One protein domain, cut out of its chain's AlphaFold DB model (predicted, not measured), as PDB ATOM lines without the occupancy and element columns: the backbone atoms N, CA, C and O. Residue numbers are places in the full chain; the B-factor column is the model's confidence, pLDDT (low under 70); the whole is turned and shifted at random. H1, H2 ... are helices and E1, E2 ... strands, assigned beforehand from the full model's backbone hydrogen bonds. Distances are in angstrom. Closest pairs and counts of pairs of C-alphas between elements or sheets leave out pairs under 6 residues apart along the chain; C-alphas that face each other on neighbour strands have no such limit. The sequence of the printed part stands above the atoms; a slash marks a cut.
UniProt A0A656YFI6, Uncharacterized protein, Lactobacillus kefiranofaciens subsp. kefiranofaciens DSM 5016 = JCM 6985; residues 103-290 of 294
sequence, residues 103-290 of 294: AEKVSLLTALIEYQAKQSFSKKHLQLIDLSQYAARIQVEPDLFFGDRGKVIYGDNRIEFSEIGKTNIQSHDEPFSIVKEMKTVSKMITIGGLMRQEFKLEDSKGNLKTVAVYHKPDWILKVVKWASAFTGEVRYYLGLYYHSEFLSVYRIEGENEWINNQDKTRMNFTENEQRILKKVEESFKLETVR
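This is residues 103 to 290 of the 294 residues of an uncharacterized protein of Lactobacillus kefiranofaciens subsp. kefiranofaciens DSM 5016 = JCM 6985 (UniProt A0A656YFI6). Two antiparallel sheets, E4 E5 E6 E10 and E7 E8 E9, follow one another through the tight link from E6 to E7, and helix H1 packs on both of them near the middle of the domain. H4 packs on the face of E7 E8 E9 opposite to H1, and the small hairpin of E2 and E3 meets the first residues of H1. The printed part has 188 residues with four named helices and ten named strands, in the order H1 H2 H3 E1 to E9 H4 E10; its class is mixed, helices and strands. It is compact, with a radius of gyration of the C-alphas of 18.0 A and spans of 57 by 42 by 31 A.

Find C-alpha 103 at (-27.384, 34.065, -13.635); from there H1 runs 22.5 A to residue 118. Next come H2, residues 123 to 128, H3, 131 to 135, E1, 138 to 140, E2, 151 to 155, and E3, 158 to 162. Then look for the long strands: E4, 169 to 181, 33.2 A, bends by 60 degrees at 175; E5, 185 to 202, 36.7 A, bends by 95 degrees at 193; E6, 208 to 216, 22.0 A, bends by 60 degrees at 211. E7, 220 to 227, E8, 234 to 242, and E9, 245 to 252, follow. H4, 271 to 281, is 15.4 A long, and E10, 284 to 290, ends at (2.065, 29.562, 9.096).

Start at E5: E4 lies on one side of it, E6 and E10 on the other side, in a strongly twisted, branched sheet. E4 E5 E6 is a meander, each strand the antiparallel neighbour of the one before; look for N 172 and O 198, 2.8 A, N 197 and O 214, 2.8 A, and, to E10, N 188 and O 287, 2.9 A. H1 runs across its strands, over E6, with the closest C-alphas, Ser 107 and Val 213, 5.3 A apart. E7 E8 E9 is a second meander, with N 224 and O 237 at 2.8 A and N 238 and O 249 at 2.8 A. H1 is on it at a height of 9.4 A, H3 on the same face, H4 on the opposite face. H1 touches H3 with residues 109 to 113 alone, Leu 109 and Ala 135 having the closest C-alphas, 7.0 A. H1 and H2 are close but not clearly touching. In the hairpin of E2 and E3, N 153 and O 160 are 2.8 A apart; the closest C-alphas of H1 and E2, Ala 103 and Ile 153, are 5.3 A apart. E1 pairs with no named strand. In H1, H3 and H4 every O i to N i+4 pair is within hydrogen-bond range; in H2 1 of 2 is.

The C-alphas farthest apart, Asp 148 and Phe 230, are 57.9 A apart. The printed part has no cut. The link from E9 to H4, residues 253 to 270, is long; look there for 259 to 260, paired antiparallel with 249 to 250 of E9. Mean pLDDT of the printed part is 82.5, with 27 residues under 70, among them 119 to 129.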
ATOM      1  N   ALA A 103     -28.579  33.427 -14.184       88.00
ATOM      2  CA  ALA A 103     -27.384  34.065 -13.635       88.00
ATOM      3  C   ALA A 103     -27.428  34.094 -12.096       88.00
ATOM      4  O   ALA A 103     -26.472  33.709 -11.428       88.00
ATOM      5  N   GLU A 104     -28.572  34.448 -11.514       86.62
ATOM      6  CA  GLU A 104     -28.757  34.441 -10.061       86.62
ATOM      7  C   GLU A 104     -28.635  33.034  -9.462       86.62
ATOM      8  O   GLU A 104     -28.032  32.866  -8.397       86.62
ATOM      9  N   LYS A 105     -29.123  32.008 -10.172       88.31
ATOM     10  CA  LYS A 105     -28.920  30.600  -9.802       88.31
ATOM     11  C   LYS A 105     -27.437  30.234  -9.770       88.31
ATOM     12  O   LYS A 105     -26.967  29.693  -8.766       88.31
ATOM     13  N   VAL A 106     -26.694  30.550 -10.832       89.19
ATOM     14  CA  VAL A 106     -25.241  30.314 -10.914       89.19
ATOM     15  C   VAL A 106     -24.511  31.054  -9.801       89.19
ATOM     16  O   VAL A 106     -23.623  30.488  -9.159       89.19
ATOM     17  N   SER A 107     -24.911  32.291  -9.518       89.38
ATOM     18  CA  SER A 107     -24.299  33.086  -8.463       89.38
ATOM     19  C   SER A 107     -24.509  32.473  -7.080       89.38
ATOM     20  O   SER A 107     -23.558  32.335  -6.308       89.38
ATOM     21  N   LEU A 108     -25.733  32.025  -6.786       86.94
ATOM     22  CA  LEU A 108     -26.056  31.354  -5.530       86.94
ATOM     23  C   LEU A 108     -25.270  30.044  -5.374       86.94
ATOM     24  O   LEU A 108     -24.707  29.784  -4.310       86.94
ATOM     25  N   LEU A 109     -25.181  29.237  -6.436       88.31
ATOM     26  CA  LEU A 109     -24.387  28.005  -6.437       88.31
ATOM     27  C   LEU A 109     -22.893  28.279  -6.220       88.31
ATOM     28  O   LEU A 109     -22.251  27.576  -5.437       88.31
ATOM     29  N   THR A 110     -22.358  29.320  -6.860       89.00
ATOM     30  CA  THR A 110     -20.968  29.763  -6.686       89.00
ATOM     31  C   THR A 110     -20.716  30.163  -5.235       89.00
ATOM     32  O   THR A 110     -19.816  29.625  -4.592       89.00
ATOM     33  N   ALA A 111     -21.561  31.031  -4.671       85.25
ATOM     34  CA  ALA A 111     -21.441  31.486  -3.288       85.25
ATOM     35  C   ALA A 111     -21.510  30.325  -2.280       85.25
ATOM     36  O   ALA A 111     -20.720  30.278  -1.333       85.25
ATOM     37  N   LEU A 112     -22.403  29.352  -2.500       82.88
ATOM     38  CA  LEU A 112     -22.500  28.145  -1.673       82.88
ATOM     39  C   LEU A 112     -21.224  27.294  -1.742       82.88
ATOM     40  O   LEU A 112     -20.768  26.789  -0.711       82.88
ATOM     41  N   ILE A 113     -20.623  27.147  -2.926       82.50
ATOM     42  CA  ILE A 113     -19.359  26.418  -3.091       82.50
ATOM     43  C   ILE A 113     -18.214  27.128  -2.391       82.50
ATOM     44  O   ILE A 113     -17.453  26.477  -1.675       82.50
ATOM     45  N   GLU A 114     -18.088  28.440  -2.569       82.12
ATOM     46  CA  GLU A 114     -17.042  29.200  -1.896       82.12
ATOM     47  C   GLU A 114     -17.177  29.113  -0.379       82.12
ATOM     48  O   GLU A 114     -16.184  28.912   0.325       82.12
ATOM     49  N   TYR A 115     -18.408  29.230   0.124       79.00
ATOM     50  CA  TYR A 115     -18.696  29.080   1.541       79.00
ATOM     51  C   TYR A 115     -18.281  27.691   2.038       79.00
ATOM     52  O   TYR A 115     -17.561  27.582   3.029       79.00
ATOM     53  N   GLN A 116     -18.642  26.627   1.313       76.38
ATOM     54  CA  GLN A 116     -18.222  25.264   1.645       76.38
ATOM     55  C   GLN A 116     -16.693  25.105   1.616       76.38
ATOM     56  O   GLN A 116     -16.134  24.413   2.463       76.38
ATOM     57  N   ALA A 117     -16.013  25.727   0.652       73.75
ATOM     58  CA  ALA A 117     -14.568  25.619   0.476       73.75
ATOM     59  C   ALA A 117     -13.771  26.348   1.571       73.75
ATOM     60  O   ALA A 117     -12.670  25.915   1.908       73.75
ATOM     61  N   LYS A 118     -14.321  27.434   2.126       71.12
ATOM     62  CA  LYS A 118     -13.703  28.236   3.196       71.12
ATOM     63  C   LYS A 118     -13.914  27.644   4.596       71.12
ATOM     64  O   LYS A 118     -13.219  28.034   5.529       71.12
ATOM     65  N   GLN A 119     -14.858  26.717   4.759       68.12
ATOM     66  CA  GLN A 119     -15.230  26.156   6.058       68.12
ATOM     67  C   GLN A 119     -14.574  24.794   6.323       68.12
ATOM     68  O   GLN A 119     -14.567  23.895   5.480       68.12
ATOM     69  N   SER A 120     -14.089  24.594   7.550       63.34
ATOM     70  CA  SER A 120     -13.541  23.312   8.018       63.34
ATOM     71  C   SER A 120     -14.652  22.369   8.491       63.34
ATOM     72  O   SER A 120     -14.698  21.966   9.654       63.34
ATOM     73  N   PHE A 121     -15.582  22.019   7.603       67.06
ATOM     74  CA  PHE A 121     -16.690  21.132   7.954       67.06
ATOM     75  C   PHE A 121     -16.251  19.670   8.092       67.06
ATOM     76  O   PHE A 121     -15.461  19.143   7.303       67.06
ATOM     77  N   SER A 122     -16.825  18.969   9.075       66.38
ATOM     78  CA  SER A 122     -16.703  17.513   9.150       66.38
ATOM     79  C   SER A 122     -17.394  16.857   7.949       66.38
ATOM     80  O   SER A 122     -18.329  17.413   7.373       66.38
ATOM     81  N   LYS A 123     -16.990  15.632   7.583       67.75
ATOM     82  CA  LYS A 123     -17.611  14.884   6.470       67.75
ATOM     83  C   LYS A 123     -19.140  14.779   6.615       67.75
ATOM     84  O   LYS A 123     -19.848  14.868   5.621       67.75
ATOM     85  N   LYS A 124     -19.637  14.653   7.854       67.38
ATOM     86  CA  LYS A 124     -21.072  14.640   8.181       67.38
ATOM     87  C   LYS A 124     -21.751  15.982   7.872       67.38
ATOM     88  O   LYS A 124     -22.830  15.979   7.298       67.38
ATOM     89  N   HIS A 125     -21.115  17.112   8.191       68.06
ATOM     90  CA  HIS A 125     -21.641  18.444   7.860       68.06
ATOM     91  C   HIS A 125     -21.607  18.726   6.356       68.06
ATOM     92  O   HIS A 125     -22.564  19.264   5.813       68.06
ATOM     93  N   LEU A 126     -20.557  18.293   5.653       67.81
ATOM     94  CA  LEU A 126     -20.479  18.447   4.198       67.81
ATOM     95  C   LEU A 126     -21.615  17.715   3.468       67.81
ATOM     96  O   LEU A 126     -22.090  18.209   2.453       67.81
ATOM     97  N   GLN A 127     -22.093  16.584   3.999       65.50
ATOM     98  CA  GLN A 127     -23.263  15.872   3.462       65.50
ATOM     99  C   GLN A 127     -24.590  16.615   3.685       65.50
ATOM    100  O   GLN A 127     -25.553  16.364   2.965       65.50
ATOM    101  N   LEU A 128     -24.658  17.514   4.673       65.19
ATOM    102  CA  LEU A 128     -25.816  18.387   4.883       65.19
ATOM    103  C   LEU A 128     -25.812  19.584   3.925       65.19
ATOM    104  O   LEU A 128     -26.857  20.198   3.741       65.19
ATOM    105  N   ILE A 129     -24.668  19.893   3.305       66.19
ATOM    106  CA  ILE A 129     -24.481  20.977   2.332       66.19
ATOM    107  C   ILE A 129     -24.074  20.375   0.978       66.19
ATOM    108  O   ILE A 129     -23.006  20.647   0.429       66.19
ATOM    109  N   ASP A 130     -24.911  19.474   0.470       71.38
ATOM    110  CA  ASP A 130     -24.703  18.834  -0.826       71.38
ATOM    111  C   ASP A 130     -25.250  19.718  -1.953       71.38
ATOM    112  O   ASP A 130     -26.457  19.918  -2.094       71.38
ATOM    113  N   LEU A 131     -24.335  20.240  -2.765       74.81
ATOM    114  CA  LEU A 131     -24.617  21.188  -3.840       74.81
ATOM    115  C   LEU A 131     -25.520  20.623  -4.924       74.81
ATOM    116  O   LEU A 131     -26.333  21.365  -5.460       74.81
ATOM    117  N   SER A 132     -25.424  19.324  -5.212       75.31
ATOM    118  CA  SER A 132     -26.318  18.684  -6.179       75.31
ATOM    119  C   SER A 132     -27.775  18.777  -5.715       75.31
ATOM    120  O   SER A 132     -28.677  19.078  -6.495       75.31
ATOM    121  N   GLN A 133     -27.996  18.639  -4.404       76.94
ATOM    122  CA  GLN A 133     -29.319  18.758  -3.812       76.94
ATOM    123  C   GLN A 133     -29.792  20.215  -3.716       76.94
ATOM    124  O   GLN A 133     -30.997  20.452  -3.722       76.94
ATOM    125  N   TYR A 134     -28.890  21.195  -3.594       78.69
ATOM    126  CA  TYR A 134     -29.261  22.614  -3.692       78.69
ATOM    127  C   TYR A 134     -29.587  23.002  -5.135       78.69
ATOM    128  O   TYR A 134     -30.621  23.617  -5.368       78.69
ATOM    129  N   ALA A 135     -28.773  22.588  -6.106       81.75
ATOM    130  CA  ALA A 135     -28.985  22.875  -7.523       81.75
ATOM    131  C   ALA A 135     -30.351  22.381  -8.017       81.75
ATOM    132  O   ALA A 135     -31.045  23.121  -8.711       81.75
ATOM    133  N   ALA A 136     -30.770  21.184  -7.593       82.06
ATOM    134  CA  ALA A 136     -32.091  20.637  -7.910       82.06
ATOM    135  C   ALA A 136     -33.258  21.402  -7.253       82.06
ATOM    136  O   ALA A 136     -34.388  21.333  -7.728       82.06
ATOM    137  N   ARG A 137     -33.004  22.124  -6.153       84.44
ATOM    138  CA  ARG A 137     -34.016  22.924  -5.445       84.44
ATOM    139  C   ARG A 137     -34.095  24.361  -5.944       84.44
ATOM    140  O   ARG A 137     -35.125  24.988  -5.720       84.44
ATOM    141  N   ILE A 138     -33.043  24.882  -6.579       87.25
ATOM    142  CA  ILE A 138     -33.030  26.247  -7.111       87.25
ATOM    143  C   ILE A 138     -33.748  26.280  -8.467       87.25
ATOM    144  O   ILE A 138     -33.258  25.730  -9.458       87.25
ATOM    145  N   GLN A 139     -34.909  26.931  -8.500       87.44
ATOM    146  CA  GLN A 139     -35.766  27.092  -9.671       87.44
ATOM    147  C   GLN A 139     -35.770  28.550 -10.128       87.44
ATOM    148  O   GLN A 139     -35.826  29.467  -9.308       87.44
ATOM    149  N   VAL A 140     -35.696  28.744 -11.442       86.06
ATOM    150  CA  VAL A 140     -35.789  30.061 -12.069       86.06
ATOM    151  C   VAL A 140     -37.256  30.328 -12.373       86.06
ATOM    152  O   VAL A 140     -37.837  29.647 -13.209       86.06
ATOM    153  N   GLU A 141     -37.849  31.284 -11.664       84.88
ATOM    154  CA  GLU A 141     -39.280  31.603 -11.726       84.88
ATOM    155  C   GLU A 141     -39.455  33.127 -11.755       84.88
ATOM    156  O   GLU A 141     -39.735  33.728 -10.715       84.88
ATOM    157  N   PRO A 142     -39.235  33.788 -12.905       76.94
ATOM    158  CA  PRO A 142     -39.236  35.250 -12.994       76.94
ATOM    159  C   PRO A 142     -40.571  35.877 -12.566       76.94
ATOM    160  O   PRO A 142     -40.562  36.951 -11.970       76.94
ATOM    161  N   ASP A 143     -41.691  35.183 -12.791       76.94
ATOM    162  CA  ASP A 143     -43.050  35.673 -12.521       76.94
ATOM    163  C   ASP A 143     -43.366  35.817 -11.023       76.94
ATOM    164  O   ASP A 143     -44.272  36.558 -10.643       76.94
ATOM    165  N   LEU A 144     -42.606  35.146 -10.146       68.94
ATOM    166  CA  LEU A 144     -42.736  35.303  -8.691       68.94
ATOM    167  C   LEU A 144     -42.163  36.630  -8.180       68.94
ATOM    168  O   LEU A 144     -42.312  36.963  -7.002       68.94
ATOM    169  N   PHE A 145     -41.473  37.374  -9.039       70.06
ATOM    170  CA  PHE A 145     -40.754  38.576  -8.670       70.06
ATOM    171  C   PHE A 145     -41.297  39.796  -9.401       70.06
ATOM    172  O   PHE A 145     -41.847  39.717 -10.494       70.06
ATOM    173  N   PHE A 146     -41.097  40.964  -8.796       66.88
ATOM    174  CA  PHE A 146     -41.439  42.240  -9.414       66.88
ATOM    175  C   PHE A 146     -40.608  42.440 -10.694       66.88
ATOM    176  O   PHE A 146     -39.390  42.624 -10.625       66.88
ATOM    177  N   GLY A 147     -41.267  42.354 -11.853       61.19
ATOM    178  CA  GLY A 147     -40.624  42.351 -13.172       61.19
ATOM    179  C   GLY A 147     -39.990  43.679 -13.602       61.19
ATOM    180  O   GLY A 147     -39.241  43.692 -14.571       61.19
ATOM    181  N   ASP A 148     -40.267  44.768 -12.883       63.38
ATOM    182  CA  ASP A 148     -39.759  46.131 -13.093       63.38
ATOM    183  C   ASP A 148     -38.489  46.450 -12.277       63.38
ATOM    184  O   ASP A 148     -38.061  47.605 -12.189       63.38
ATOM    185  N   ARG A 149     -37.910  45.445 -11.608       69.31
ATOM    186  CA  ARG A 149     -36.745  45.606 -10.733       69.31
ATOM    187  C   ARG A 149     -35.465  45.114 -11.396       69.31
ATOM    188  O   ARG A 149     -35.419  44.039 -11.990       69.31
ATOM    189  N   GLY A 150     -34.377  45.822 -11.086       72.62
ATOM    190  CA  GLY A 150     -33.007  45.462 -11.440       72.62
ATOM    191  C   GLY A 150     -32.680  43.976 -11.256       72.62
ATOM    192  O   GLY A 150     -32.879  43.418 -10.169       72.62
ATOM    193  N   LYS A 151     -32.157  43.343 -12.310       78.31
ATOM    194  CA  LYS A 151     -31.874  41.901 -12.362       78.31
ATOM    195  C   LYS A 151     -30.523  41.601 -13.000       78.31
ATOM    196  O   LYS A 151     -30.033  42.363 -13.833       78.31
ATOM    197  N   VAL A 152     -29.936  40.472 -12.614       83.81
ATOM    198  CA  VAL A 152     -28.701  39.965 -13.224       83.81
ATOM    199  C   VAL A 152     -29.083  38.955 -14.291       83.81
ATOM    200  O   VAL A 152     -29.862  38.056 -14.009       83.81
ATOM    201  N   ILE A 153     -28.580  39.090 -15.509       85.19
ATOM    202  CA  ILE A 153     -28.861  38.177 -16.619       85.19
ATOM    203  C   ILE A 153     -27.562  37.643 -17.207       85.19
ATOM    204  O   ILE A 153     -26.471  38.142 -16.929       85.19
ATOM    205  N   TYR A 154     -27.710  36.606 -18.016       79.88
ATOM    206  CA  TYR A 154     -26.630  36.003 -18.770       79.88
ATOM    207  C   TYR A 154     -26.821  36.370 -20.246       79.88
ATOM    208  O   TYR A 154     -27.854  36.036 -20.824       79.88
ATOM    209  N   GLY A 155     -25.864  37.079 -20.837       70.56
ATOM    210  CA  GLY A 155     -25.890  37.516 -22.235       70.56
ATOM    211  C   GLY A 155     -24.522  37.308 -22.875       70.56
ATOM    212  O   GLY A 155     -23.505  37.579 -22.244       70.56
ATOM    213  N   ASP A 156     -24.470  36.766 -24.096       67.50
ATOM    214  CA  ASP A 156     -23.224  36.569 -24.859       67.50
ATOM    215  C   ASP A 156     -22.072  35.904 -24.073       67.50
ATOM    216  O   ASP A 156     -20.902  36.284 -24.181       67.50
ATOM    217  N   ASN A 157     -22.399  34.881 -23.274       66.81
ATOM    218  CA  ASN A 157     -21.467  34.188 -22.374       66.81
ATOM    219  C   ASN A 157     -20.834  35.088 -21.297       66.81
ATOM    220  O   ASN A 157     -19.658  34.932 -20.948       66.81
ATOM    221  N   ARG A 158     -21.588  36.086 -20.824       76.56
ATOM    222  CA  ARG A 158     -21.167  37.060 -19.817       76.56
ATOM    223  C   ARG A 158     -22.321  37.427 -18.891       76.56
ATOM    224  O   ARG A 158     -23.494  37.331 -19.239       76.56
ATOM    225  N   ILE A 159     -21.950  37.897 -17.706       82.56
ATOM    226  CA  ILE A 159     -22.876  38.448 -16.723       82.56
ATOM    227  C   ILE A 159     -23.192  39.898 -17.079       82.56
ATOM    228  O   ILE A 159     -22.284  40.718 -17.232       82.56
ATOM    229  N   GLU A 160     -24.479  40.220 -17.149       83.06
ATOM    230  CA  GLU A 160     -24.973  41.569 -17.394       83.06
ATOM    231  C   GLU A 160     -26.004  41.979 -16.343       83.06
ATOM    232  O   GLU A 160     -26.685  41.152 -15.737       83.06
ATOM    233  N   PHE A 161     -26.130  43.285 -16.129       81.06
ATOM    234  CA  PHE A 161     -27.114  43.859 -15.223       81.06
ATOM    235  C   PHE A 161     -28.147  44.622 -16.049       81.06
ATOM    236  O   PHE A 161     -27.810  45.588 -16.735       81.06
ATOM    237  N   SER A 162     -29.398  44.175 -15.980       79.12
ATOM    238  CA  SER A 162     -30.544  44.838 -16.601       79.12
ATOM    239  C   SER A 162     -31.239  45.717 -15.572       79.12
ATOM    240  O   SER A 162     -31.327  45.346 -14.401       79.12
ATOM    241  N   GLU A 163     -31.750  46.869 -16.014       76.38
ATOM    242  CA  GLU A 163     -32.532  47.802 -15.180       76.38
ATOM    243  C   GLU A 163     -31.764  48.316 -13.941       76.38
ATOM    244  O   GLU A 163     -32.348  48.772 -12.961       76.38
ATOM    245  N   ILE A 164     -30.427  48.267 -13.992       74.56
ATOM    246  CA  ILE A 164     -29.509  48.805 -12.983       74.56
ATOM    247  C   ILE A 164     -28.535  49.742 -13.697       74.56
ATOM    248  O   ILE A 164     -27.882  49.361 -14.670       74.56
ATOM    249  N   GLY A 165     -28.423  50.981 -13.217       69.19
ATOM    250  CA  GLY A 165     -27.472  51.945 -13.768       69.19
ATOM    251  C   GLY A 165     -26.031  51.451 -13.621       69.19
ATOM    252  O   GLY A 165     -25.601  51.128 -12.515       69.19
ATOM    253  N   LYS A 166     -25.261  51.426 -14.720       69.06
ATOM    254  CA  LYS A 166     -23.863  50.941 -14.736       69.06
ATOM    255  C   LYS A 166     -22.960  51.636 -13.717       69.06
ATOM    256  O   LYS A 166     -22.066  51.007 -13.169       69.06
ATOM    257  N   THR A 167     -23.214  52.913 -13.441       68.06
ATOM    258  CA  THR A 167     -22.483  53.718 -12.449       68.06
ATOM    259  C   THR A 167     -22.627  53.205 -11.020       68.06
ATOM    260  O   THR A 167     -21.799  53.531 -10.180       68.06
ATOM    261  N   ASN A 168     -23.653  52.398 -10.745       70.25
ATOM    262  CA  ASN A 168     -23.943  51.884  -9.409       70.25
ATOM    263  C   ASN A 168     -23.297  50.512  -9.166       70.25
ATOM    264  O   ASN A 168     -23.391  49.996  -8.056       70.25
ATOM    265  N   ILE A 169     -22.664  49.921 -10.189       76.25
ATOM    266  CA  ILE A 169     -22.048  48.593 -10.144       76.25
ATOM    267  C   ILE A 169     -20.540  48.734  -9.997       76.25
ATOM    268  O   ILE A 169     -19.867  49.315 -10.846       76.25
ATOM    269  N   GLN A 170     -19.997  48.124  -8.949       84.75
ATOM    270  CA  GLN A 170     -18.562  47.917  -8.800       84.75
ATOM    271  C   GLN A 170     -18.248  46.434  -8.978       84.75
ATOM    272  O   GLN A 170     -18.875  45.594  -8.337       84.75
ATOM    273  N   SER A 171     -17.275  46.110  -9.828       86.50
ATOM    274  CA  SER A 171     -16.768  44.748 -10.003       86.50
ATOM    275  C   SER A 171     -15.364  44.626  -9.428       86.50
ATOM    276  O   SER A 171     -14.498  45.455  -9.722       86.50
ATOM    277  N   HIS A 172     -15.123  43.578  -8.650       88.69
ATOM    278  CA  HIS A 172     -13.806  43.226  -8.146       88.69
ATOM    279  C   HIS A 172     -13.437  41.816  -8.595       88.69
ATOM    280  O   HIS A 172     -14.167  40.869  -8.308       88.69
ATOM    281  N   ASP A 173     -12.296  41.694  -9.267       89.31
ATOM    282  CA  ASP A 173     -11.773  40.421  -9.746       89.31
ATOM    283  C   ASP A 173     -10.559  40.021  -8.893       89.31
ATOM    284  O   ASP A 173      -9.603  40.788  -8.763       89.31
ATOM    285  N   GLU A 174     -10.564  38.803  -8.357       88.62
ATOM    286  CA  GLU A 174      -9.440  38.231  -7.609       88.62
ATOM    287  C   GLU A 174      -9.210  36.753  -7.977       88.62
ATOM    288  O   GLU A 174     -10.138  36.077  -8.422       88.62
ATOM    289  N   PRO A 175      -7.992  36.202  -7.831       86.81
ATOM    290  CA  PRO A 175      -7.757  34.780  -8.072       86.81
ATOM    291  C   PRO A 175      -8.582  33.895  -7.132       86.81
ATOM    292  O   PRO A 175      -8.557  34.082  -5.911       86.81
ATOM    293  N   PHE A 176      -9.255  32.878  -7.672       86.75
ATOM    294  CA  PHE A 176     -10.001  31.948  -6.832       86.75
ATOM    295  C   PHE A 176      -9.043  31.113  -5.973       86.75
ATOM    296  O   PHE A 176      -8.130  30.448  -6.478       86.75
ATOM    297  N   SER A 177      -9.263  31.155  -4.659       83.31
ATOM    298  CA  SER A 177      -8.402  30.503  -3.677       83.31
ATOM    299  C   SER A 177      -9.218  29.770  -2.615       83.31
ATOM    300  O   SER A 177     -10.205  30.284  -2.089       83.31
ATOM    301  N   ILE A 178      -8.771  28.568  -2.263       81.00
ATOM    302  CA  ILE A 178      -9.345  27.732  -1.210       81.00
ATOM    303  C   ILE A 178      -8.391  27.745  -0.018       81.00
ATOM    304  O   ILE A 178      -7.218  27.392  -0.150       81.00
ATOM    305  N   VAL A 179      -8.895  28.103   1.161       75.00
ATOM    306  CA  VAL A 179      -8.123  28.044   2.405       75.00
ATOM    307  C   VAL A 179      -8.525  26.794   3.170       75.00
ATOM    308  O   VAL A 179      -9.657  26.661   3.617       75.00
ATOM    309  N   LYS A 180      -7.575  25.878   3.346       73.81
ATOM    310  CA  LYS A 180      -7.749  24.689   4.176       73.81
ATOM    311  C   LYS A 180      -7.020  24.879   5.493       73.81
ATOM    312  O   LYS A 180      -5.786  24.868   5.535       73.81
ATOM    313  N   GLU A 181      -7.776  25.011   6.574       69.00
ATOM    314  CA  GLU A 181      -7.186  25.039   7.905       69.00
ATOM    315  C   GLU A 181      -6.723  23.642   8.330       69.00
ATOM    316  O   GLU A 181      -7.403  22.629   8.154       69.00
ATOM    317  N   MET A 182      -5.529  23.591   8.904       69.25
ATOM    318  CA  MET A 182      -4.986  22.441   9.613       69.25
ATOM    319  C   MET A 182      -4.643  22.870  11.043       69.25
ATOM    320  O   MET A 182      -4.592  24.060  11.352       69.25
ATOM    321  N   LYS A 183      -4.376  21.903  11.930       72.38
ATOM    322  CA  LYS A 183      -4.172  22.156  13.373       72.38
ATOM    323  C   LYS A 183      -3.188  23.295  13.683       72.38
ATOM    324  O   LYS A 183      -3.405  24.037  14.633       72.38
ATOM    325  N   THR A 184      -2.106  23.418  12.918       71.75
ATOM    326  CA  THR A 184      -1.016  24.377  13.184       71.75
ATOM    327  C   THR A 184      -0.691  25.297  12.008       71.75
ATOM    328  O   THR A 184       0.105  26.222  12.152       71.75
ATOM    329  N   VAL A 185      -1.289  25.061  10.841       72.44
ATOM    330  CA  VAL A 185      -0.995  25.778   9.595       72.44
ATOM    331  C   VAL A 185      -2.266  25.939   8.778       72.44
ATOM    332  O   VAL A 185      -3.160  25.101   8.858       72.44
ATOM    333  N   SER A 186      -2.322  26.971   7.949       75.88
ATOM    334  CA  SER A 186      -3.329  27.083   6.899       75.88
ATOM    335  C   SER A 186      -2.651  26.827   5.559       75.88
ATOM    336  O   SER A 186      -1.558  27.328   5.304       75.88
ATOM    337  N   LYS A 187      -3.266  26.016   4.701       78.88
ATOM    338  CA  LYS A 187      -2.813  25.856   3.318       78.88
ATOM    339  C   LYS A 187      -3.746  26.638   2.412       78.88
ATOM    340  O   LYS A 187      -4.951  26.404   2.447       78.88
ATOM    341  N   MET A 188      -3.187  27.545   1.627       80.38
ATOM    342  CA  MET A 188      -3.908  28.245   0.576       80.38
ATOM    343  C   MET A 188      -3.658  27.514  -0.739       80.38
ATOM    344  O   MET A 188      -2.523  27.175  -1.072       80.38
ATOM    345  N   ILE A 189      -4.734  27.212  -1.449       83.75
ATOM    346  CA  ILE A 189      -4.699  26.602  -2.771       83.75
ATOM    347  C   ILE A 189      -5.271  27.628  -3.735       83.75
ATOM    348  O   ILE A 189      -6.475  27.864  -3.716       83.75
ATOM    349  N   THR A 190      -4.424  28.213  -4.568       85.38
ATOM    350  CA  THR A 190      -4.844  29.153  -5.614       85.38
ATOM    351  C   THR A 190      -5.025  28.394  -6.919       85.38
ATOM    352  O   THR A 190      -4.155  27.611  -7.304       85.38
ATOM    353  N   ILE A 191      -6.133  28.629  -7.615       86.69
ATOM    354  CA  ILE A 191      -6.423  28.034  -8.924       86.69
ATOM    355  C   ILE A 191      -6.291  29.148  -9.959       86.69
ATOM    356  O   ILE A 191      -7.233  29.884 -10.224       86.69
ATOM    357  N   GLY A 192      -5.089  29.320 -10.516       81.06
ATOM    358  CA  GLY A 192      -4.757  30.499 -11.329       81.06
ATOM    359  C   GLY A 192      -5.562  30.652 -12.627       81.06
ATOM    360  O   GLY A 192      -5.625  31.742 -13.185       81.06
ATOM    361  N   GLY A 193      -6.166  29.575 -13.126       84.00
ATOM    362  CA  GLY A 193      -7.041  29.587 -14.295       84.00
ATOM    363  C   GLY A 193      -8.475  30.024 -13.996       84.00
ATOM    364  O   GLY A 193      -9.236  30.189 -14.946       84.00
ATOM    365  N   LEU A 194      -8.834  30.211 -12.720       89.12
ATOM    366  CA  LEU A 194     -10.171  30.591 -12.280       89.12
ATOM    367  C   LEU A 194     -10.113  31.918 -11.513       89.12
ATOM    368  O   LEU A 194      -9.424  32.040 -10.500       89.12
ATOM    369  N   MET A 195     -10.847  32.916 -11.996       90.56
ATOM    370  CA  MET A 195     -10.995  34.197 -11.301       90.56
ATOM    371  C   MET A 195     -12.338  34.235 -10.588       90.56
ATOM    372  O   MET A 195     -13.339  33.809 -11.152       90.56
ATOM    373  N   ARG A 196     -12.362  34.765  -9.374       91.00
ATOM    374  CA  ARG A 196     -13.572  35.158  -8.664       91.00
ATOM    375  C   ARG A 196     -13.908  36.592  -9.050       91.00
ATOM    376  O   ARG A 196     -13.063  37.470  -8.925       91.00
ATOM    377  N   GLN A 197     -15.132  36.811  -9.502       90.81
ATOM    378  CA  GLN A 197     -15.674  38.116  -9.842       90.81
ATOM    379  C   GLN A 197     -16.819  38.449  -8.884       90.81
ATOM    380  O   GLN A 197     -17.832  37.752  -8.830       90.81
ATOM    381  N   GLU A 198     -16.648  39.516  -8.113       90.06
ATOM    382  CA  GLU A 198     -17.622  40.001  -7.144       90.06
ATOM    383  C   GLU A 198     -18.233  41.317  -7.614       90.06
ATOM    384  O   GLU A 198     -17.523  42.294  -7.849       90.06
ATOM    385  N   PHE A 199     -19.559  41.360  -7.690       86.94
ATOM    386  CA  PHE A 199     -20.312  42.563  -8.006       86.94
ATOM    387  C   PHE A 199     -20.931  43.155  -6.747       86.94
ATOM    388  O   PHE A 199     -21.618  42.464  -5.984       86.94
ATOM    389  N   LYS A 200     -20.711  44.453  -6.549       86.06
ATOM    390  CA  LYS A 200     -21.251  45.235  -5.441       86.06
ATOM    391  C   LYS A 200     -22.146  46.353  -5.957       86.06
ATOM    392  O   LYS A 200     -21.811  47.003  -6.946       86.06
ATOM    393  N   LEU A 201     -23.255  46.567  -5.258       81.12
ATOM    394  CA  LEU A 201     -24.184  47.675  -5.465       81.12
ATOM    395  C   LEU A 201     -24.301  48.490  -4.185       81.12
ATOM    396  O   LEU A 201     -24.292  47.935  -3.087       81.12
ATOM    397  N   GLU A 202     -24.430  49.801  -4.328       74.81
ATOM    398  CA  GLU A 202     -24.719  50.697  -3.214       74.81
ATOM    399  C   GLU A 202     -26.197  50.574  -2.804       74.81
ATOM    400  O   GLU A 202     -27.097  50.637  -3.643       74.81
ATOM    401  N   ASP A 203     -26.458  50.343  -1.515       69.19
ATOM    402  CA  ASP A 203     -27.813  50.316  -0.967       69.19
ATOM    403  C   ASP A 203     -28.379  51.733  -0.768       69.19
ATOM    404  O   ASP A 203     -27.684  52.740  -0.901       69.19
ATOM    405  N   SER A 204     -29.662  51.839  -0.405       65.81
ATOM    406  CA  SER A 204     -30.327  53.134  -0.180       65.81
ATOM    407  C   SER A 204     -29.734  53.957   0.974       65.81
ATOM    408  O   SER A 204     -30.167  55.083   1.203       65.81
ATOM    409  N   LYS A 205     -28.801  53.387   1.744       70.31
ATOM    410  CA  LYS A 205     -28.082  54.032   2.846       70.31
ATOM    411  C   LYS A 205     -26.622  54.333   2.483       70.31
ATOM    412  O   LYS A 205     -25.867  54.733   3.364       70.31
ATOM    413  N   GLY A 206     -26.220  54.132   1.228       70.75
ATOM    414  CA  GLY A 206     -24.865  54.396   0.752       70.75
ATOM    415  C   GLY A 206     -23.855  53.273   1.016       70.75
ATOM    416  O   GLY A 206     -22.651  53.466   0.869       70.75
ATOM    417  N   ASN A 207     -24.299  52.088   1.455       77.31
ATOM    418  CA  ASN A 207     -23.383  50.984   1.745       77.31
ATOM    419  C   ASN A 207     -23.238  50.063   0.540       77.31
ATOM    420  O   ASN A 207     -24.226  49.549   0.021       77.31
ATOM    421  N   LEU A 208     -21.999  49.747   0.165       80.56
ATOM    422  CA  LEU A 208     -21.724  48.726  -0.842       80.56
ATOM    423  C   LEU A 208     -22.062  47.330  -0.304       80.56
ATOM    424  O   LEU A 208     -21.484  46.861   0.680       80.56
ATOM    425  N   LYS A 209     -22.984  46.647  -0.979       79.44
ATOM    426  CA  LYS A 209     -23.404  45.273  -0.703       79.44
ATOM    427  C   LYS A 209     -23.033  44.374  -1.868       79.44
ATOM    428  O   LYS A 209     -23.276  44.719  -3.020       79.44
ATOM    429  N   THR A 210     -22.480  43.208  -1.565       81.12
ATOM    430  CA  THR A 210     -22.275  42.147  -2.552       81.12
ATOM    431  C   THR A 210     -23.628  41.650  -3.040       81.12
ATOM    432  O   THR A 210     -24.455  41.231  -2.231       81.12
ATOM    433  N   VAL A 211     -23.853  41.701  -4.350       77.44
ATOM    434  CA  VAL A 211     -25.119  41.273  -4.965       77.44
ATOM    435  C   VAL A 211     -24.969  40.044  -5.836       77.44
ATOM    436  O   VAL A 211     -25.945  39.330  -6.040       77.44
ATOM    437  N   ALA A 212     -23.761  39.784  -6.333       83.19
ATOM    438  CA  ALA A 212     -23.474  38.577  -7.077       83.19
ATOM    439  C   ALA A 212     -21.986  38.220  -6.993       83.19
ATOM    440  O   ALA A 212     -21.117  39.092  -6.983       83.19
ATOM    441  N   VAL A 213     -21.713  36.923  -6.940       87.88
ATOM    442  CA  VAL A 213     -20.379  36.328  -7.035       87.88
ATOM    443  C   VAL A 213     -20.406  35.297  -8.152       87.88
ATOM    444  O   VAL A 213     -21.318  34.472  -8.196       87.88
ATOM    445  N   TYR A 214     -19.419  35.346  -9.036       91.00
ATOM    446  CA  TYR A 214     -19.243  34.400 -10.132       91.00
ATOM    447  C   TYR A 214     -17.791  33.964 -10.218       91.00
ATOM    448  O   TYR A 214     -16.887  34.659  -9.754       91.00
ATOM    449  N   HIS A 215     -17.562  32.831 -10.865       91.50
ATOM    450  CA  HIS A 215     -16.241  32.514 -11.376       91.50
ATOM    451  C   HIS A 215     -16.072  33.008 -12.812       91.50
ATOM    452  O   HIS A 215     -17.023  33.381 -13.485       91.50
ATOM    453  N   LYS A 216     -14.841  33.008 -13.305       89.38
ATOM    454  CA  LYS A 216     -14.531  33.179 -14.718       89.38
ATOM    455  C   LYS A 216     -13.528  32.097 -15.109       89.38
ATOM    456  O   LYS A 216     -12.370  32.195 -14.689       89.38
ATOM    457  N   PRO A 217     -13.942  31.089 -15.898       90.06
ATOM    458  CA  PRO A 217     -15.305  30.861 -16.408       90.06
ATOM    459  C   PRO A 217     -16.332  30.567 -15.299       90.06
ATOM    460  O   PRO A 217     -16.017  29.879 -14.335       90.06
ATOM    461  N   ASP A 218     -17.548  31.082 -15.443       88.88
ATOM    462  CA  ASP A 218     -18.638  31.047 -14.446       88.88
ATOM    463  C   ASP A 218     -19.369  29.706 -14.371       88.88
ATOM    464  O   ASP A 218     -19.891  29.345 -13.320       88.88
ATOM    465  N   TRP A 219     -19.339  28.928 -15.448       89.69
ATOM    466  CA  TRP A 219     -19.833  27.555 -15.473       89.69
ATOM    467  C   TRP A 219     -18.905  26.569 -14.746       89.69
ATOM    468  O   TRP A 219     -19.304  25.431 -14.498       89.69
ATOM    469  N   ILE A 220     -17.684  26.973 -14.363       92.62
ATOM    470  CA  ILE A 220     -16.786  26.165 -13.524       92.62
ATOM    471  C   ILE A 220     -16.935  26.615 -12.076       92.62
ATOM    472  O   ILE A 220     -16.377  27.621 -11.642       92.62
ATOM    473  N   LEU A 221     -17.662  25.831 -11.292       89.38
ATOM    474  CA  LEU A 221     -18.019  26.216  -9.936       89.38
ATOM    475  C   LEU A 221     -17.036  25.694  -8.886       89.38
ATOM    476  O   LEU A 221     -16.799  26.352  -7.881       89.38
ATOM    477  N   LYS A 222     -16.469  24.500  -9.079       87.81
ATOM    478  CA  LYS A 222     -15.593  23.851  -8.090       87.81
ATOM    479  C   LYS A 222     -14.437  23.144  -8.770       87.81
ATOM    480  O   LYS A 222     -14.642  22.506  -9.794       87.81
ATOM    481  N   VAL A 223     -13.259  23.184  -8.151       88.38
ATOM    482  CA  VAL A 223     -12.055  22.500  -8.636       88.38
ATOM    483  C   VAL A 223     -11.329  21.873  -7.447       88.38
ATOM    484  O   VAL A 223     -11.044  22.550  -6.458       88.38
ATOM    485  N   VAL A 224     -11.048  20.572  -7.508       86.69
ATOM    486  CA  VAL A 224     -10.363  19.832  -6.439       86.69
ATOM    487  C   VAL A 224      -9.337  18.876  -7.038       86.69
ATOM    488  O   VAL A 224      -9.690  18.006  -7.825       86.69
ATOM    489  N   LYS A 225      -8.078  18.988  -6.607       87.88
ATOM    490  CA  LYS A 225      -7.029  18.003  -6.896       87.88
ATOM    491  C   LYS A 225      -7.004  16.936  -5.798       87.88
ATOM    492  O   LYS A 225      -6.942  17.262  -4.610       87.88
ATOM    493  N   TRP A 226      -7.037  15.670  -6.189       88.31
ATOM    494  CA  TRP A 226      -6.901  14.510  -5.312       88.31
ATOM    495  C   TRP A 226      -5.729  13.648  -5.774       88.31
ATOM    496  O   TRP A 226      -5.507  13.497  -6.971       88.31
ATOM    497  N   ALA A 227      -4.991  13.078  -4.826       87.75
ATOM    498  CA  ALA A 227      -3.897  12.161  -5.105       87.75
ATOM    499  C   ALA A 227      -4.034  10.918  -4.220       87.75
ATOM    500  O   ALA A 227      -4.204  11.030  -3.001       87.75
ATOM    501  N   SER A 228      -3.963   9.745  -4.840       87.44
ATOM    502  CA  SER A 228      -3.963   8.453  -4.166       87.44
ATOM    503  C   SER A 228      -2.633   8.226  -3.460       87.44
ATOM    504  O   SER A 228      -1.585   8.175  -4.099       87.44
ATOM    505  N   ALA A 229      -2.666   8.014  -2.144       85.75
ATOM    506  CA  ALA A 229      -1.464   7.658  -1.390       85.75
ATOM    507  C   ALA A 229      -0.935   6.251  -1.731       85.75
ATOM    508  O   ALA A 229       0.229   5.968  -1.478       85.75
ATOM    509  N   PHE A 230      -1.787   5.371  -2.270       86.06
ATOM    510  CA  PHE A 230      -1.445   3.969  -2.523       86.06
ATOM    511  C   PHE A 230      -0.949   3.738  -3.953       86.06
ATOM    512  O   PHE A 230       0.042   3.050  -4.163       86.06
ATOM    513  N   THR A 231      -1.636   4.322  -4.937       88.75
ATOM    514  CA  THR A 231      -1.336   4.115  -6.365       88.75
ATOM    515  C   THR A 231      -0.533   5.257  -6.982       88.75
ATOM    516  O   THR A 231      -0.068   5.120  -8.107       88.75
ATOM    517  N   GLY A 232      -0.401   6.398  -6.294       88.00
ATOM    518  CA  GLY A 232       0.197   7.616  -6.850       88.00
ATOM    519  C   GLY A 232      -0.674   8.327  -7.894       88.00
ATOM    520  O   GLY A 232      -0.311   9.404  -8.351       88.00
ATOM    521  N   GLU A 233      -1.830   7.759  -8.249       91.81
ATOM    522  CA  GLU A 233      -2.741   8.320  -9.243       91.81
ATOM    523  C   GLU A 233      -3.294   9.676  -8.790       91.81
ATOM    524  O   GLU A 233      -3.750   9.838  -7.652       91.81
ATOM    525  N   VAL A 234      -3.288  10.639  -9.707       90.00
ATOM    526  CA  VAL A 234      -3.789  11.990  -9.483       90.00
ATOM    527  C   VAL A 234      -5.065  12.198 -10.290       90.00
ATOM    528  O   VAL A 234      -5.106  11.942 -11.491       90.00
ATOM    529  N   ARG A 235      -6.110  12.695  -9.624       92.25
ATOM    530  CA  ARG A 235      -7.392  13.050 -10.240       92.25
ATOM    531  C   ARG A 235      -7.741  14.501  -9.983       92.25
ATOM    532  O   ARG A 235      -7.571  15.013  -8.874       92.25
ATOM    533  N   TYR A 236      -8.327  15.120 -10.988       91.75
ATOM    534  CA  TYR A 236      -8.944  16.427 -10.901       91.75
ATOM    535  C   TYR A 236     -10.453  16.259 -10.919       91.75
ATOM    536  O   TYR A 236     -10.993  15.632 -11.822       91.75
ATOM    537  N   TYR A 237     -11.127  16.798  -9.913       91.38
ATOM    538  CA  TYR A 237     -12.579  16.812  -9.810       91.38
ATOM    539  C   TYR A 237     -13.087  18.226 -10.047       91.38
ATOM    540  O   TYR A 237     -12.621  19.167  -9.398       91.38
ATOM    541  N   LEU A 238     -14.083  18.356 -10.917       91.88
ATOM    542  CA  LEU A 238     -14.760  19.611 -11.196       91.88
ATOM    543  C   LEU A 238     -16.245  19.527 -10.844       91.88
ATOM    544  O   LEU A 238     -16.895  18.502 -11.054       91.88
ATOM    545  N   GLY A 239     -16.774  20.621 -10.301       91.69
ATOM    546  CA  GLY A 239     -18.209  20.890 -10.252       91.69
ATOM    547  C   GLY A 239     -18.539  21.926 -11.315       91.69
ATOM    548  O   GLY A 239     -17.963  23.013 -11.282       91.69
ATOM    549  N   LEU A 240     -19.425  21.584 -12.244       92.38
ATOM    550  CA  LEU A 240     -19.786  22.404 -13.396       92.38
ATOM    551  C   LEU A 240     -21.273  22.752 -13.359       92.38
ATOM    552  O   LEU A 240     -22.081  21.937 -12.917       92.38
ATOM    553  N   TYR A 241     -21.626  23.934 -13.853       90.06
ATOM    554  CA  TYR A 241     -22.990  24.275 -14.242       90.06
ATOM    555  C   TYR A 241     -23.065  24.337 -15.764       90.06
ATOM    556  O   TYR A 241     -22.692  25.337 -16.368       90.06
ATOM    557  N   TYR A 242     -23.466  23.234 -16.387       86.88
ATOM    558  CA  TYR A 242     -23.357  23.018 -17.825       86.88
ATOM    559  C   TYR A 242     -24.726  22.671 -18.403       86.88
ATOM    560  O   TYR A 242     -25.391  21.783 -17.881       86.88
ATOM    561  N   HIS A 243     -25.168  23.389 -19.441       83.62
ATOM    562  CA  HIS A 243     -26.506  23.235 -20.040       83.62
ATOM    563  C   HIS A 243     -27.648  23.176 -19.008       83.62
ATOM    564  O   HIS A 243     -28.511  22.307 -19.060       83.62
ATOM    565  N   SER A 244     -27.632  24.111 -18.053       80.69
ATOM    566  CA  SER A 244     -28.600  24.217 -16.950       80.69
ATOM    567  C   SER A 244     -28.570  23.079 -15.918       80.69
ATOM    568  O   SER A 244     -29.365  23.092 -14.970       80.69
ATOM    569  N   GLU A 245     -27.609  22.160 -16.018       84.94
ATOM    570  CA  GLU A 245     -27.422  21.040 -15.101       84.94
ATOM    571  C   GLU A 245     -26.164  21.197 -14.244       84.94
ATOM    572  O   GLU A 245     -25.125  21.696 -14.678       84.94
ATOM    573  N   PHE A 246     -26.245  20.734 -12.994       87.69
ATOM    574  CA  PHE A 246     -25.067  20.624 -12.142       87.69
ATOM    575  C   PHE A 246     -24.390  19.273 -12.362       87.69
ATOM    576  O   PHE A 246     -24.945  18.231 -12.008       87.69
ATOM    577  N   LEU A 247     -23.164  19.294 -12.878       90.75
ATOM    578  CA  LEU A 247     -22.377  18.098 -13.149       90.75
ATOM    579  C   LEU A 247     -21.189  18.005 -12.197       90.75
ATOM    580  O   LEU A 247     -20.479  18.977 -11.945       90.75
ATOM    581  N   SER A 248     -20.931  16.798 -11.699       91.94
ATOM    582  CA  SER A 248     -19.664  16.464 -11.055       91.94
ATOM    583  C   SER A 248     -18.879  15.596 -12.019       91.94
ATOM    584  O   SER A 248     -19.324  14.501 -12.341       91.94
ATOM    585  N   VAL A 249     -17.721  16.066 -12.468       94.56
ATOM    586  CA  VAL A 249     -16.872  15.342 -13.422       94.56
ATOM    587  C   VAL A 249     -15.469  15.176 -12.860       94.56
ATOM    588  O   VAL A 249     -15.073  15.893 -11.937       94.56
ATOM    589  N   TYR A 250     -14.711  14.228 -13.398       94.94
ATOM    590  CA  TYR A 250     -13.300  14.079 -13.082       94.94
ATOM    591  C   TYR A 250     -12.463  13.700 -14.300       94.94
ATOM    592  O   TYR A 250     -12.976  13.132 -15.263       94.94
ATOM    593  N   ARG A 251     -11.164  13.985 -14.218       94.88
ATOM    594  CA  ARG A 251     -10.140  13.557 -15.173       94.88
ATOM    595  C   ARG A 251      -8.925  13.019 -14.423       94.88
ATOM    596  O   ARG A 251      -8.585  13.521 -13.348       94.88
ATOM    597  N   ILE A 252      -8.272  12.001 -14.974       92.69
ATOM    598  CA  ILE A 252      -6.986  11.496 -14.476       92.69
ATOM    599  C   ILE A 252      -5.853  12.352 -15.070       92.69
ATOM    600  O   ILE A 252      -5.887  12.748 -16.238       92.69
ATOM    601  N   GLU A 253      -4.856  12.715 -14.262       90.38
ATOM    602  CA  GLU A 253      -3.687  13.478 -14.725       90.38
ATOM    603  C   GLU A 253      -2.966  12.710 -15.850       90.38
ATOM    604  O   GLU A 253      -2.669  11.528 -15.709       90.38
ATOM    605  N   GLY A 254      -2.723  13.371 -16.987       86.94
ATOM    606  CA  GLY A 254      -2.124  12.755 -18.181       86.94
ATOM    607  C   GLY A 254      -3.123  12.181 -19.193       86.94
ATOM    608  O   GLY A 254      -2.768  12.016 -20.358       86.94
ATOM    609  N   GLU A 255      -4.378  11.953 -18.805       90.50
ATOM    610  CA  GLU A 255      -5.442  11.525 -19.722       90.50
ATOM    611  C   GLU A 255      -6.201  12.720 -20.317       90.50
ATOM    612  O   GLU A 255      -6.166  13.826 -19.777       90.50
ATOM    613  N   ASN A 256      -6.917  12.516 -21.426       87.88
ATOM    614  CA  ASN A 256      -7.745  13.562 -22.049       87.88
ATOM    615  C   ASN A 256      -9.250  13.370 -21.796       87.88
ATOM    616  O   ASN A 256     -10.043  14.250 -22.119       87.88
ATOM    617  N   GLU A 257      -9.653  12.231 -21.232       92.56
ATOM    618  CA  GLU A 257     -11.063  11.884 -21.072       92.56
ATOM    619  C   GLU A 257     -11.645  12.459 -19.780       92.56
ATOM    620  O   GLU A 257     -11.125  12.249 -18.685       92.56
ATOM    621  N   TRP A 258     -12.769  13.158 -19.913       93.75
ATOM    622  CA  TRP A 258     -13.564  13.629 -18.787       93.75
ATOM    623  C   TRP A 258     -14.685  12.643 -18.497       93.75
ATOM    624  O   TRP A 258     -15.423  12.252 -19.400       93.75
ATOM    625  N   ILE A 259     -14.833  12.262 -17.232       95.81
ATOM    626  CA  ILE A 259     -15.785  11.241 -16.800       95.81
ATOM    627  C   ILE A 259     -16.774  11.861 -15.817       95.81
ATOM    628  O   ILE A 259     -16.377  12.490 -14.833       95.81
ATOM    629  N   ASN A 260     -18.069  11.661 -16.045       93.94
ATOM    630  CA  ASN A 260     -19.105  12.026 -15.092       93.94
ATOM    631  C   ASN A 260     -18.984  11.152 -13.834       93.94
ATOM    632  O   ASN A 260     -18.928   9.923 -13.868       93.94
ATOM    633  N   ASN A 261     -18.902  11.795 -12.676       90.44
ATOM    634  CA  ASN A 261     -18.671  11.128 -11.409       90.44
ATOM    635  C   ASN A 261     -19.891  10.327 -10.926       90.44
ATOM    636  O   ASN A 261     -19.702   9.382 -10.157       90.44
ATOM    637  N   GLN A 262     -21.105  10.684 -11.347       85.50
ATOM    638  CA  GLN A 262     -22.341  10.023 -10.923       85.50
ATOM    639  C   GLN A 262     -22.576   8.715 -11.684       85.50
ATOM    640  O   GLN A 262     -22.716   7.671 -11.053       85.50
ATOM    641  N   ASP A 263     -22.565   8.758 -13.015       89.50
ATOM    642  CA  ASP A 263     -22.935   7.625 -13.879       89.50
ATOM    643  C   ASP A 263     -21.743   6.959 -14.593       89.50
ATOM    644  O   ASP A 263     -21.907   5.930 -15.245       89.50
ATOM    645  N   LYS A 264     -20.530   7.508 -14.432       92.56
ATOM    646  CA  LYS A 264     -19.278   7.026 -15.044       92.56
ATOM    647  C   LYS A 264     -19.250   7.099 -16.572       92.56
ATOM    648  O   LYS A 264     -18.402   6.463 -17.197       92.56
ATOM    649  N   THR A 265     -20.125   7.897 -17.174       94.12
ATOM    650  CA  THR A 265     -20.128   8.138 -18.618       94.12
ATOM    651  C   THR A 265     -19.043   9.135 -19.027       94.12
ATOM    652  O   THR A 265     -18.573   9.943 -18.224       94.12
ATOM    653  N   ARG A 266     -18.615   9.065 -20.293       94.69
ATOM    654  CA  ARG A 266     -17.675  10.032 -20.872       94.69
ATOM    655  C   ARG A 266     -18.410  11.315 -21.239       94.69
ATOM    656  O   ARG A 266     -19.472  11.268 -21.854       94.69
ATOM    657  N   MET A 267     -17.811  12.449 -20.901       94.94
ATOM    658  CA  MET A 267     -18.310  13.770 -21.260       94.94
ATOM    659  C   MET A 267     -17.841  14.162 -22.661       94.94
ATOM    660  O   MET A 267     -16.661  14.029 -22.986       94.94
ATOM    661  N   ASN A 268     -18.748  14.726 -23.458       91.81
ATOM    662  CA  ASN A 268     -18.462  15.216 -24.806       91.81
ATOM    663  C   ASN A 268     -18.336  16.747 -24.818       91.81
ATOM    664  O   ASN A 268     -19.194  17.442 -25.349       91.81
ATOM    665  N   PHE A 269     -17.271  17.270 -24.211       92.62
ATOM    666  CA  PHE A 269     -16.944  18.698 -24.284       92.62
ATOM    667  C   PHE A 269     -16.319  19.056 -25.638       92.62
ATOM    668  O   PHE A 269     -15.542  18.274 -26.192       92.62
ATOM    669  N   THR A 270     -16.585  20.264 -26.130       93.06
ATOM    670  CA  THR A 270     -15.895  20.846 -27.290       93.06
ATOM    671  C   THR A 270     -14.397  21.014 -27.020       93.06
ATOM    672  O   THR A 270     -13.960  21.134 -25.874       93.06
ATOM    673  N   GLU A 271     -13.580  21.097 -28.074       92.00
ATOM    674  CA  GLU A 271     -12.125  21.288 -27.933       92.00
ATOM    675  C   GLU A 271     -11.767  22.533 -27.108       92.00
ATOM    676  O   GLU A 271     -10.843  22.518 -26.292       92.00
ATOM    677  N   ASN A 272     -12.522  23.623 -27.283       91.94
ATOM    678  CA  ASN A 272     -12.292  24.851 -26.536       91.94
ATOM    679  C   ASN A 272     -12.622  24.689 -25.045       91.94
ATOM    680  O   ASN A 272     -11.854  25.152 -24.204       91.94
ATOM    681  N   GLU A 273     -13.726  24.017 -24.710       92.88
ATOM    682  CA  GLU A 273     -14.088  23.722 -23.321       92.88
ATOM    683  C   GLU A 273     -13.051  22.810 -22.667       92.88
ATOM    684  O   GLU A 273     -12.576  23.129 -21.580       92.88
ATOM    685  N   GLN A 274     -12.611  21.746 -23.345       92.31
ATOM    686  CA  GLN A 274     -11.553  20.867 -22.836       92.31
ATOM    687  C   GLN A 274     -10.262  21.641 -22.557       92.31
ATOM    688  O   GLN A 274      -9.648  21.476 -21.499       92.31
ATOM    689  N   ARG A 275      -9.869  22.540 -23.469       91.12
ATOM    690  CA  ARG A 275      -8.705  23.417 -23.286       91.12
ATOM    691  C   ARG A 275      -8.862  24.327 -22.066       91.12
ATOM    692  O   ARG A 275      -7.900  24.512 -21.319       91.12
ATOM    693  N   ILE A 276     -10.047  24.903 -21.863       91.94
ATOM    694  CA  ILE A 276     -10.350  25.751 -20.704       91.94
ATOM    695  C   ILE A 276     -10.292  24.930 -19.410       91.94
ATOM    696  O   ILE A 276      -9.606  25.338 -18.474       91.94
ATOM    697  N   LEU A 277     -10.943  23.766 -19.368       92.81
ATOM    698  CA  LEU A 277     -10.961  22.882 -18.201       92.81
ATOM    699  C   LEU A 277      -9.551  22.451 -17.800       92.81
ATOM    700  O   LEU A 277      -9.183  22.578 -16.633       92.81
ATOM    701  N   LYS A 278      -8.742  22.037 -18.781       90.62
ATOM    702  CA  LYS A 278      -7.350  21.638 -18.567       90.62
ATOM    703  C   LYS A 278      -6.499  22.783 -18.030       90.62
ATOM    704  O   LYS A 278      -5.789  22.630 -17.041       90.62
ATOM    705  N   LYS A 279      -6.640  23.976 -18.615       91.06
ATOM    706  CA  LYS A 279      -5.966  25.182 -18.119       91.06
ATOM    707  C   LYS A 279      -6.348  25.496 -16.668       91.06
ATOM    708  O   LYS A 279      -5.488  25.907 -15.893       91.06
ATOM    709  N   VAL A 280      -7.620  25.336 -16.302       90.62
ATOM    710  CA  VAL A 280      -8.101  25.599 -14.940       90.62
ATOM    711  C   VAL A 280      -7.560  24.560 -13.965       90.62
ATOM    712  O   VAL A 280      -6.944  24.925 -12.965       90.62
ATOM    713  N   GLU A 281      -7.729  23.274 -14.248       86.88
ATOM    714  CA  GLU A 281      -7.351  22.218 -13.308       86.88
ATOM    715  C   GLU A 281      -5.829  22.047 -13.157       86.88
ATOM    716  O   GLU A 281      -5.367  21.572 -12.129       86.88
ATOM    717  N   GLU A 282      -5.020  22.434 -14.143       84.50
ATOM    718  CA  GLU A 282      -3.556  22.313 -14.063       84.50
ATOM    719  C   GLU A 282      -2.903  23.552 -13.426       84.50
ATOM    720  O   GLU A 282      -1.701  23.575 -13.169       84.50
ATOM    721  N   SER A 283      -3.695  24.573 -13.087       86.12
ATOM    722  CA  SER A 283      -3.217  25.848 -12.532       86.12
ATOM    723  C   SER A 283      -3.117  25.902 -10.999       86.12
ATOM    724  O   SER A 283      -3.014  26.992 -10.426       86.12
ATOM    725  N   PHE A 284      -3.161  24.750 -10.322       85.38
ATOM    726  CA  PHE A 284      -3.093  24.681  -8.861       85.38
ATOM    727  C   PHE A 284      -1.730  25.140  -8.344       85.38
ATOM    728  O   PHE A 284      -0.693  24.572  -8.686       85.38
ATOM    729  N   LYS A 285      -1.748  26.104  -7.427       82.00
ATOM    730  CA  LYS A 285      -0.591  26.516  -6.632       82.00
ATOM    731  C   LYS A 285      -0.896  26.302  -5.157       82.00
ATOM    732  O   LYS A 285      -1.929  26.750  -4.668       82.00
ATOM    733  N   LEU A 286      -0.010  25.591  -4.462       78.94
ATOM    734  CA  LEU A 286      -0.130  25.327  -3.030       78.94
ATOM    735  C   LEU A 286       0.841  26.219  -2.261       78.94
ATOM    736  O   LEU A 286       2.054  26.085  -2.405       78.94
ATOM    737  N   GLU A 287       0.308  27.048  -1.375       78.12
ATOM    738  CA  GLU A 287       1.082  27.886  -0.467       78.12
ATOM    739  C   GLU A 287       0.787  27.493   0.984       78.12
ATOM    740  O   GLU A 287      -0.354  27.231   1.373       78.12
ATOM    741  N   THR A 288       1.833  27.407   1.811       71.12
ATOM    742  CA  THR A 288       1.681  27.117   3.245       71.12
ATOM    743  C   THR A 288       1.810  28.409   4.035       71.12
ATOM    744  O   THR A 288       2.890  28.990   4.108       71.12
ATOM    745  N   VAL A 289       0.723  28.821   4.682       69.81
ATOM    746  CA  VAL A 289       0.668  29.995   5.552       69.81
ATOM    747  C   VAL A 289       0.781  29.522   7.002       69.81
ATOM    748  O   VAL A 289      -0.096  28.834   7.534       69.81
ATOM    749  N   ARG A 290       1.894  29.851   7.664       61.03
ATOM    750  CA  ARG A 290       2.065  29.562   9.096       61.03
ATOM    751  C   ARG A 290       1.201  30.530   9.904       61.03
ATOM    752  O   ARG A 290       1.290  31.738   9.705       61.03
TER     753      ARG A 290